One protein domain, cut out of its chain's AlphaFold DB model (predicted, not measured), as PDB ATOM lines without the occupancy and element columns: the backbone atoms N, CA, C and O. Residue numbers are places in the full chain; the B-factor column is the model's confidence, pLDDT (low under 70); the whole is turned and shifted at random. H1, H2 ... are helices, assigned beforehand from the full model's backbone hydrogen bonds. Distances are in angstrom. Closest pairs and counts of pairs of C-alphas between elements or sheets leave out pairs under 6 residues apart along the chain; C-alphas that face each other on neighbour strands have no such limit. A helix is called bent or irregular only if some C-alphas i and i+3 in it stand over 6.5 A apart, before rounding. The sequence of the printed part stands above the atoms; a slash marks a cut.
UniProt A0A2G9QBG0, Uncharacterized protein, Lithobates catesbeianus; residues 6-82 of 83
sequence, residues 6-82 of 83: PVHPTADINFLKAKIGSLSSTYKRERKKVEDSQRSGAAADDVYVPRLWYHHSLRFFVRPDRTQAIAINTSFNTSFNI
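What this domain is: This is residues 6 to 82 of the 83 residues of an uncharacterized protein of Lithobates catesbeianus (UniProt A0A2G9QBG0). A long helix, H1, makes an arm; after it the chain folds back beside the later half of H1 as a stretch with no named element, residues 46 to 55, and leads into the short H2 near the middle of H1. From there the second long helix, H3, points away on its own: residues 65 to 71 and 73 to 82 stick out, as do residues 6 to 19 at the other end, of which 13 to 19 belong to H1. The printed part has 77 residues with three named helices, in the order H1, H2, H3, and no named strand; its class is all helix. It is only just loose, close to extended, with a radius of gyration of the C-alphas of 17.0 A, and its outline is flat, spanning 49 by 36 by 20 A.

Where its parts are: H1 is residues 13 to 39, the longest helix, 38.3 A from first to last C-alpha; it begins at C-alpha 13 (60.217, 9.506, 105.744) and ends at C-alpha 39 (31.654, -9.723, 89.009). H2 is residues 56 to 61, 10.4 A from first to last C-alpha. It is irregular: C-alphas 57 and 60 are 7.4 A apart, and its line is a rough one. H3 is residues 66 to 80, 20.8 A long from first to last C-alpha, ending at C-alpha 80 (22.344, 20.663, 97.355).

How they stand to each other: H1 and H2 only just touch, with 3 pairs of C-alphas within 8 A, and H1 does so with residues 24 to 27 alone. Their closest C-alphas, those of Ser 24 and Phe 61, are 6.2 A apart, and their centres are 9.6 A apart. The two helices run opposite ways at a steep tilt of 68 degrees, only just short of about perpendicular. H3 touches no helix; it is apart from H1 and apart from H2. In H1 and H3 every O i to N i+4 pair is within hydrogen-bond range. In H2, 0 of 2 such pairs are, beside 2 of 3 O i to N i+3 pairs.

The domain as a whole: The two C-alphas farthest apart, those of Thr 10 and Ile 82, are 52.0 A apart. Without the stretches that stand free, among them residues 40 to 45, the body has 40 residues and spans 30 by 25 by 14 A. The link from H1 to H2, residues 40 to 55, is long, with 16 residues, and the link from H2 to H3 is tight, with 4. The printed part has no cut. The mean pLDDT of the printed part is 81.1; the model's confidence is under 70 in residues 63 to 82, and the mean for H3 is 60.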
ATOM      1  N   PRO A   6      57.020   7.860 118.786       91.00
ATOM      2  CA  PRO A   6      56.839   7.180 120.070       91.00
ATOM      3  C   PRO A   6      56.812   5.650 119.953       91.00
ATOM      4  O   PRO A   6      57.220   4.958 120.875       91.00
ATOM      5  N   VAL A   7      56.349   5.120 118.815       89.00
ATOM      6  CA  VAL A   7      56.230   3.672 118.565       89.00
ATOM      7  C   VAL A   7      57.443   3.132 117.806       89.00
ATOM      8  O   VAL A   7      57.828   1.979 117.969       89.00
ATOM      9  N   HIS A   8      58.055   3.962 116.963       87.12
ATOM     10  CA  HIS A   8      59.221   3.609 116.166       87.12
ATOM     11  C   HIS A   8      60.194   4.800 116.130       87.12
ATOM     12  O   HIS A   8      60.124   5.632 115.219       87.12
ATOM     13  N   PRO A   9      61.115   4.904 117.105       89.69
ATOM     14  CA  PRO A   9      61.982   6.077 117.275       89.69
ATOM     15  C   PRO A   9      62.866   6.387 116.064       89.69
ATOM     16  O   PRO A   9      63.139   7.548 115.771       89.69
ATOM     17  N   THR A  10      63.262   5.353 115.319       90.50
ATOM     18  CA  THR A  10      64.086   5.459 114.105       90.50
ATOM     19  C   THR A  10      63.262   5.662 112.832       90.50
ATOM     20  O   THR A  10      63.796   5.574 111.730       90.50
ATOM     21  N   ALA A  11      61.950   5.904 112.950       90.19
ATOM     22  CA  ALA A  11      61.098   6.102 111.786       90.19
ATOM     23  C   ALA A  11      61.463   7.399 111.062       90.19
ATOM     24  O   ALA A  11      61.367   8.501 111.612       90.19
ATOM     25  N   ASP A  12      61.822   7.247 109.795       92.12
ATOM     26  CA  ASP A  12      62.088   8.332 108.870       92.12
ATOM     27  C   ASP A  12      60.992   8.416 107.791       92.12
ATOM     28  O   ASP A  12      59.971   7.716 107.806       92.12
ATOM     29  N   ILE A  13      61.174   9.329 106.837       92.25
ATOM     30  CA  ILE A  13      60.217   9.506 105.744       92.25
ATOM     31  C   ILE A  13      60.133   8.278 104.828       92.25
ATOM     32  O   ILE A  13      59.062   7.996 104.286       92.25
ATOM     33  N   ASN A  14      61.227   7.532 104.669       93.38
ATOM     34  CA  ASN A  14      61.277   6.354 103.807       93.38
ATOM     35  C   ASN A  14      60.496   5.198 104.425       93.38
ATOM     36  O   ASN A  14      59.693   4.566 103.737       93.38
ATOM     37  N   PHE A  15      60.641   4.996 105.734       92.12
ATOM     38  CA  PHE A  15      59.835   4.068 106.513       92.12
ATOM     39  C   PHE A  15      58.341   4.356 106.345       92.12
ATOM     40  O   PHE A  15      57.557   3.454 106.041       92.12
ATOM     41  N   LEU A  16      57.934   5.624 106.472       92.19
ATOM     42  CA  LEU A  16      56.528   5.998 106.333       92.19
ATOM     43  C   LEU A  16      56.014   5.767 104.903       92.19
ATOM     44  O   LEU A  16      54.939   5.192 104.729       92.19
ATOM     45  N   LYS A  17      56.792   6.144 103.881       93.19
ATOM     46  CA  LYS A  17      56.461   5.878 102.470       93.19
ATOM     47  C   LYS A  17      56.293   4.380 102.204       93.19
ATOM     48  O   LYS A  17      55.298   3.978 101.601       93.19
ATOM     49  N   ALA A  18      57.214   3.554 102.697       94.06
ATOM     50  CA  ALA A  18      57.144   2.101 102.564       94.06
ATOM     51  C   ALA A  18      55.906   1.528 103.273       94.06
ATOM     52  O   ALA A  18      55.187   0.704 102.703       94.06
ATOM     53  N   LYS A  19      55.595   2.012 104.483       91.75
ATOM     54  CA  LYS A  19      54.419   1.576 105.245       91.75
ATOM     55  C   LYS A  19      53.113   1.930 104.534       91.75
ATOM     56  O   LYS A  19      52.243   1.072 104.398       91.75
ATOM     57  N   ILE A  20      52.994   3.157 104.026       92.06
ATOM     58  CA  ILE A  20      51.846   3.609 103.227       92.06
ATOM     59  C   ILE A  20      51.710   2.765 101.950       92.06
ATOM     60  O   ILE A  20      50.603   2.343 101.604       92.06
ATOM     61  N   GLY A  21      52.822   2.468 101.272       93.00
ATOM     62  CA  GLY A  21      52.841   1.614 100.081       93.00
ATOM     63  C   GLY A  21      52.383   0.178 100.361       93.00
ATOM     64  O   GLY A  21      51.573  -0.374  99.611       93.00
ATOM     65  N   SER A  22      52.831  -0.408 101.473       92.62
ATOM     66  CA  SER A  22      52.413  -1.742 101.924       92.62
ATOM     67  C   SER A  22      50.917  -1.795 102.259       92.62
ATOM     68  O   SER A  22      50.202  -2.683 101.780       92.62
ATOM     69  N   LEU A  23      50.412  -0.797 102.996       92.06
ATOM     70  CA  LEU A  23      48.986  -0.662 103.307       92.06
ATOM     71  C   LEU A  23      48.144  -0.518 102.035       92.06
ATOM     72  O   LEU A  23      47.166  -1.242 101.859       92.06
ATOM     73  N   SER A  24      48.574   0.343 101.110       90.75
ATOM     74  CA  SER A  24      47.905   0.550  99.819       90.75
ATOM     75  C   SER A  24      47.830  -0.738  99.001       90.75
ATOM     76  O   SER A  24      46.794  -1.055  98.419       90.75
ATOM     77  N   SER A  25      48.925  -1.495  98.949       92.62
ATOM     78  CA  SER A  25      49.005  -2.751  98.194       92.62
ATOM     79  C   SER A  25      48.103  -3.826  98.795       92.62
ATOM     80  O   SER A  25      47.382  -4.515  98.073       92.62
ATOM     81  N   THR A  26      48.092  -3.929 100.123       93.44
ATOM     82  CA  THR A  26      47.232  -4.866 100.853       93.44
ATOM     83  C   THR A  26      45.758  -4.537 100.635       93.44
ATOM     84  O   THR A  26      44.980  -5.417 100.270       93.44
ATOM     85  N   TYR A  27      45.389  -3.261 100.761       93.19
ATOM     86  CA  TYR A  27      44.024  -2.802 100.523       93.19
ATOM     87  C   TYR A  27      43.552  -3.088  99.095       93.19
ATOM     88  O   TYR A  27      42.475  -3.647  98.906       93.19
ATOM     89  N   LYS A  28      44.374  -2.781  98.080       91.69
ATOM     90  CA  LYS A  28      44.039  -3.051  96.670       91.69
ATOM     91  C   LYS A  28      43.773  -4.534  96.408       91.69
ATOM     92  O   LYS A  28      42.841  -4.849  95.675       91.69
ATOM     93  N   ARG A  29      44.562  -5.432  97.010       92.62
ATOM     94  CA  ARG A  29      44.370  -6.887  96.890       92.62
ATOM     95  C   ARG A  29      43.075  -7.349  97.549       92.62
ATOM     96  O   ARG A  29      42.343  -8.114  96.935       92.62
ATOM     97  N   GLU A  30      42.785  -6.882  98.763       93.62
ATOM     98  CA  GLU A  30      41.532  -7.224  99.447       93.62
ATOM     99  C   GLU A  30      40.317  -6.699  98.685       93.62
ATOM    100  O   GLU A  30      39.381  -7.449  98.432       93.62
ATOM    101  N   ARG A  31      40.358  -5.442  98.235       91.50
ATOM    102  CA  ARG A  31      39.283  -4.847  97.440       91.50
ATOM    103  C   ARG A  31      39.064  -5.591  96.120       91.50
ATOM    104  O   ARG A  31      37.922  -5.815  95.747       91.50
ATOM    105  N   LYS A  32      40.132  -6.026  95.441       91.50
ATOM    106  CA  LYS A  32      40.014  -6.819  94.210       91.50
ATOM    107  C   LYS A  32      39.221  -8.112  94.430       91.50
ATOM    108  O   LYS A  32      38.439  -8.475  93.569       91.50
ATOM    109  N   LYS A  33      39.369  -8.782  95.578       92.12
ATOM    110  CA  LYS A  33      38.576  -9.984  95.893       92.12
ATOM    111  C   LYS A  33      37.085  -9.671  96.022       92.12
ATOM    112  O   LYS A  33      36.266 -10.445  95.542       92.12
ATOM    113  N   VAL A  34      36.745  -8.530  96.627       90.31
ATOM    114  CA  VAL A  34      35.357  -8.042  96.694       90.31
ATOM    115  C   VAL A  34      34.826  -7.796  95.282       90.31
ATOM    116  O   VAL A  34      33.802  -8.361  94.910       90.31
ATOM    117  N   GLU A  35      35.557  -7.023  94.473       89.31
ATOM    118  CA  GLU A  35      35.187  -6.701  93.085       89.31
ATOM    119  C   GLU A  35      35.036  -7.965  92.217       89.31
ATOM    120  O   GLU A  35      34.084  -8.076  91.445       89.31
ATOM    121  N   ASP A  36      35.949  -8.930  92.358       90.00
ATOM    122  CA  ASP A  36      35.921 -10.191  91.614       90.00
ATOM    123  C   ASP A  36      34.716 -11.053  92.046       90.00
ATOM    124  O   ASP A  36      34.028 -11.586  91.177       90.00
ATOM    125  N   SER A  37      34.392 -11.117  93.347       89.38
ATOM    126  CA  SER A  37      33.207 -11.847  93.842       89.38
ATOM    127  C   SER A  37      31.890 -11.256  93.325       89.38
ATOM    128  O   SER A  37      30.993 -11.986  92.912       89.38
ATOM    129  N   GLN A  38      31.795  -9.925  93.250       87.12
ATOM    130  CA  GLN A  38      30.630  -9.239  92.689       87.12
ATOM    131  C   GLN A  38      30.505  -9.493  91.183       87.12
ATOM    132  O   GLN A  38      29.408  -9.710  90.672       87.12
ATOM    133  N   ARG A  39      31.632  -9.499  90.460       85.06
ATOM    134  CA  ARG A  39      31.654  -9.723  89.009       85.06
ATOM    135  C   ARG A  39      31.240 -11.135  88.618       85.06
ATOM    136  O   ARG A  39      30.639 -11.298  87.561       85.06
ATOM    137  N   SER A  40      31.541 -12.139  89.439       80.88
ATOM    138  CA  SER A  40      31.114 -13.521  89.192       80.88
ATOM    139  C   SER A  40      29.606 -13.749  89.358       80.88
ATOM    140  O   SER A  40      29.163 -14.885  89.223       80.88
ATOM    141  N   GLY A  41      28.814 -12.701  89.622       74.56
ATOM    142  CA  GLY A  41      27.366 -12.817  89.786       74.56
ATOM    143  C   GLY A  41      26.975 -13.473  91.109       74.56
ATOM    144  O   GLY A  41      25.942 -14.132  91.174       74.56
ATOM    145  N   ALA A  42      27.813 -13.319  92.139       76.25
ATOM    146  CA  ALA A  42      27.525 -13.792  93.485       76.25
ATOM    147  C   ALA A  42      26.164 -13.258  93.967       76.25
ATOM    148  O   ALA A  42      25.869 -12.069  93.801       76.25
ATOM    149  N   ALA A  43      25.358 -14.122  94.595       73.62
ATOM    150  CA  ALA A  43      24.241 -13.655  95.407       73.62
ATOM    151  C   ALA A  43      24.785 -12.776  96.549       73.62
ATOM    152  O   ALA A  43      25.971 -12.836  96.875       73.62
ATOM    153  N   ALA A  44      23.944 -11.940  97.162       72.50
ATOM    154  CA  ALA A  44      24.395 -11.005  98.201       72.50
ATOM    155  C   ALA A  44      25.164 -11.697  99.346       72.50
ATOM    156  O   ALA A  44      26.122 -11.128  99.869       72.50
ATOM    157  N   ASP A  45      24.795 -12.941  99.659       76.06
ATOM    158  CA  ASP A  45      25.414 -13.762 100.704       76.06
ATOM    159  C   ASP A  45      26.758 -14.393 100.279       76.06
ATOM    160  O   ASP A  45      27.552 -14.790 101.130       76.06
ATOM    161  N   ASP A  46      27.049 -14.429  98.974       81.88
ATOM    162  CA  ASP A  46      28.267 -15.008  98.389       81.88
ATOM    163  C   ASP A  46      29.364 -13.954  98.129       81.88
ATOM    164  O   ASP A  46      30.469 -14.278  97.674       81.88
ATOM    165  N   VAL A  47      29.086 -12.672  98.394       87.56
ATOM    166  CA  VAL A  47      30.068 -11.595  98.215       87.56
ATOM    167  C   VAL A  47      31.203 -11.762  99.224       87.56
ATOM    168  O   VAL A  47      30.993 -11.873 100.431       87.56
ATOM    169  N   TYR A  48      32.444 -11.726  98.735       91.38
ATOM    170  CA  TYR A  48      33.621 -11.857  99.586       91.38
ATOM    171  C   TYR A  48      33.662 -10.744 100.638       91.38
ATOM    172  O   TYR A  48      33.725  -9.556 100.311       91.38
ATOM    173  N   VAL A  49      33.718 -11.141 101.910       91.06
ATOM    174  CA  VAL A  49      33.872 -10.227 103.044       91.06
ATOM    175  C   VAL A  49      35.365  -9.973 103.308       91.06
ATOM    176  O   VAL A  49      36.112 -10.919 103.589       91.06
ATOM    177  N   PRO A  50      35.839  -8.712 103.252       91.81
ATOM    178  CA  PRO A  50      37.222  -8.373 103.567       91.81
ATOM    179  C   PRO A  50      37.623  -8.799 104.976       91.81
ATOM    180  O   PRO A  50      36.946  -8.489 105.951       91.81
ATOM    181  N   ARG A  51      38.795  -9.429 105.106       90.12
ATOM    182  CA  ARG A  51      39.327  -9.856 106.418       90.12
ATOM    183  C   ARG A  51      39.986  -8.724 107.206       90.12
ATOM    184  O   ARG A  51      40.356  -8.891 108.365       90.12
ATOM    185  N   LEU A  52      40.200  -7.582 106.560       89.12
ATOM    186  CA  LEU A  52      40.875  -6.442 107.156       89.12
ATOM    187  C   LEU A  52      39.884  -5.640 108.008       89.12
ATOM    188  O   LEU A  52      38.991  -4.999 107.464       89.12
ATOM    189  N   TRP A  53      40.069  -5.618 109.330       87.81
ATOM    190  CA  TRP A  53      39.144  -4.935 110.255       87.81
ATOM    191  C   TRP A  53      38.983  -3.430 109.968       87.81
ATOM    192  O   TRP A  53      37.928  -2.853 110.192       87.81
ATOM    193  N   TYR A  54      40.014  -2.806 109.397       86.56
ATOM    194  CA  TYR A  54      40.058  -1.394 109.012       86.56
ATOM    195  C   TYR A  54      39.855  -1.186 107.504       86.56
ATOM    196  O   TYR A  54      40.233  -0.147 106.964       86.56
ATOM    197  N   HIS A  55      39.267  -2.162 106.800       89.38
ATOM    198  CA  HIS A  55      39.032  -2.081 105.355       89.38
ATOM    199  C   HIS A  55      38.275  -0.808 104.966       89.38
ATOM    200  O   HIS A  55      38.696  -0.095 104.057       89.38
ATOM    201  N   HIS A  56      37.198  -0.492 105.693       87.50
ATOM    202  CA  HIS A  56      36.381   0.690 105.427       87.50
ATOM    203  C   HIS A  56      37.180   1.990 105.585       87.50
ATOM    204  O   HIS A  56      37.100   2.885 104.745       87.50
ATOM    205  N   SER A  57      38.030   2.066 106.610       88.19
ATOM    206  CA  SER A  57      38.886   3.225 106.868       88.19
ATOM    207  C   SER A  57      39.940   3.444 105.781       88.19
ATOM    208  O   SER A  57      40.396   4.566 105.615       88.19
ATOM    209  N   LEU A  58      40.319   2.414 105.013       88.88
ATOM    210  CA  LEU A  58      41.283   2.533 103.911       88.88
ATOM    211  C   LEU A  58      40.647   2.933 102.575       88.88
ATOM    212  O   LEU A  58      41.358   3.037 101.575       88.88
ATOM    213  N   ARG A  59      39.337   3.203 102.527       85.38
ATOM    214  CA  ARG A  59      38.638   3.534 101.277       85.38
ATOM    215  C   ARG A  59      39.251   4.720 100.528       85.38
ATOM    216  O   ARG A  59      39.280   4.707  99.299       85.38
ATOM    217  N   PHE A  60      39.823   5.685 101.249       83.69
ATOM    218  CA  PHE A  60      40.478   6.864 100.672       83.69
ATOM    219  C   PHE A  60      41.754   6.554  99.866       83.69
ATOM    220  O   PHE A  60      42.197   7.391  99.084       83.69
ATOM    221  N   PHE A  61      42.358   5.365 100.021       84.19
ATOM    222  CA  PHE A  61      43.546   4.966  99.248       84.19
ATOM    223  C   PHE A  61      43.268   4.767  97.759       84.19
ATOM    224  O   PHE A  61      44.186   4.630  96.945       84.19
ATOM    225  N   VAL A  62      41.995   4.718  97.400       79.12
ATOM    226  CA  VAL A  62      41.525   4.566  96.039       79.12
ATOM    227  C   VAL A  62      40.946   5.896  95.600       79.12
ATOM    228  O   VAL A  62      40.051   6.438  96.241       79.12
ATOM    229  N   ARG A  63      41.431   6.401  94.462       69.88
ATOM    230  CA  ARG A  63      40.686   7.438  93.753       69.88
ATOM    231  C   ARG A  63      39.348   6.836  93.329       69.88
ATOM    232  O   ARG A  63      39.382   5.732  92.779       69.88
ATOM    233  N   PRO A  64      38.214   7.516  93.563       63.34
ATOM    234  CA  PRO A  64      36.937   7.041  93.059       63.34
ATOM    235  C   PRO A  64      37.081   6.794  91.557       63.34
ATOM    236  O   PRO A  64      37.596   7.641  90.822       63.34
ATOM    237  N   ASP A  65      36.704   5.599  91.114       63.41
ATOM    238  CA  ASP A  65      36.593   5.320  89.691       63.41
ATOM    239  C   ASP A  65      35.495   6.213  89.097       63.41
ATOM    240  O   ASP A  65      34.681   6.783  89.828       63.41
ATOM    241  N   ARG A  66      35.464   6.361  87.769       55.22
ATOM    242  CA  ARG A  66      34.504   7.252  87.090       55.22
ATOM    243  C   ARG A  66      33.054   6.974  87.525       55.22
ATOM    244  O   ARG A  66      32.284   7.917  87.647       55.22
ATOM    245  N   THR A  67      32.716   5.723  87.838       56.16
ATOM    246  CA  THR A  67      31.388   5.288  88.300       56.16
ATOM    247  C   THR A  67      31.084   5.760  89.724       56.16
ATOM    248  O   THR A  67      30.027   6.342  89.961       56.16
ATOM    249  N   GLN A  68      32.018   5.599  90.671       59.53
ATOM    250  CA  GLN A  68      31.860   6.144  92.027       59.53
ATOM    251  C   GLN A  68      31.925   7.671  92.054       59.53
ATOM    252  O   GLN A  68      31.220   8.289  92.843       59.53
ATOM    253  N   ALA A  69      32.728   8.293  91.190       60.19
ATOM    254  CA  ALA A  69      32.782   9.747  91.061       60.19
ATOM    255  C   ALA A  69      31.435  10.315  90.585       60.19
ATOM    256  O   ALA A  69      30.997  11.334  91.111       60.19
ATOM    257  N   ILE A  70      30.755   9.631  89.654       61.06
ATOM    258  CA  ILE A  70      29.385   9.970  89.242       61.06
ATOM    259  C   ILE A  70      28.421   9.787  90.418       61.06
ATOM    260  O   ILE A  70      27.722  10.732  90.752       61.06
ATOM    261  N   ALA A  71      28.432   8.639  91.105       64.62
ATOM    262  CA  ALA A  71      27.530   8.390  92.236       64.62
ATOM    263  C   ALA A  71      27.701   9.408  93.381       64.62
ATOM    264  O   ALA A  71      26.717   9.887  93.946       64.62
ATOM    265  N   ILE A  72      28.945   9.780  93.692       63.53
ATOM    266  CA  ILE A  72      29.273  10.836  94.652       63.53
ATOM    267  C   ILE A  72      28.708  12.167  94.147       63.53
ATOM    268  O   ILE A  72      27.903  12.779  94.834       63.53
ATOM    269  N   ASN A  73      29.047  12.592  92.929       61.12
ATOM    270  CA  ASN A  73      28.609  13.879  92.388       61.12
ATOM    271  C   ASN A  73      27.072  13.982  92.289       61.12
ATOM    272  O   ASN A  73      26.493  15.005  92.641       61.12
ATOM    273  N   THR A  74      26.384  12.904  91.907       60.44
ATOM    274  CA  THR A  74      24.917  12.836  91.907       60.44
ATOM    275  C   THR A  74      24.345  12.988  93.316       60.44
ATOM    276  O   THR A  74      23.425  13.782  93.494       60.44
ATOM    277  N   SER A  75      24.910  12.296  94.313       65.19
ATOM    278  CA  SER A  75      24.470  12.377  95.718       65.19
ATOM    279  C   SER A  75      24.723  13.761  96.329       65.19
ATOM    280  O   SER A  75      23.899  14.279  97.080       65.19
ATOM    281  N   PHE A  76      25.842  14.399  95.972       62.62
ATOM    282  CA  PHE A  76      26.147  15.774  96.366       62.62
ATOM    283  C   PHE A  76      25.186  16.774  95.702       62.62
ATOM    284  O   PHE A  76      24.615  17.607  96.396       62.62
ATOM    285  N   ASN A  77      24.915  16.664  94.396       58.88
ATOM    286  CA  ASN A  77      23.989  17.574  93.705       58.88
ATOM    287  C   ASN A  77      22.531  17.421  94.143       58.88
ATOM    288  O   ASN A  77      21.810  18.415  94.159       58.88
ATOM    289  N   THR A  78      22.083  16.212  94.498       59.94
ATOM    290  CA  THR A  78      20.738  16.012  95.069       59.94
ATOM    291  C   THR A  78      20.640  16.580  96.479       59.94
ATOM    292  O   THR A  78      19.634  17.197  96.801       59.94
ATOM    293  N   SER A  79      21.697  16.465  97.287       59.44
ATOM    294  CA  SER A  79      21.732  17.054  98.634       59.44
ATOM    295  C   SER A  79      21.803  18.591  98.623       59.44
ATOM    296  O   SER A  79      21.418  19.213  99.603       59.44
ATOM    297  N   PHE A  80      22.271  19.203  97.527       57.75
ATOM    298  CA  PHE A  80      22.344  20.663  97.355       57.75
ATOM    299  C   PHE A  80      21.192  21.273  96.533       57.75
ATOM    300  O   PHE A  80      20.996  22.478  96.605       57.75
ATOM    301  N   ASN A  81      20.422  20.480  95.774       54.06
ATOM    302  CA  ASN A  81      19.208  20.943  95.072       54.06
ATOM    303  C   ASN A  81      17.922  20.799  95.901       54.06
ATOM    304  O   ASN A  81      16.832  21.069  95.402       54.06
ATOM    305  N   ILE A  82      18.034  20.364  97.156       50.81
ATOM    306  CA  ILE A  82      16.939  20.405  98.128       50.81
ATOM    307  C   ILE A  82      17.334  21.432  99.198       50.81
ATOM    308  O   ILE A  82      17.707  21.086 100.316       50.81
TER     309      ILE A  82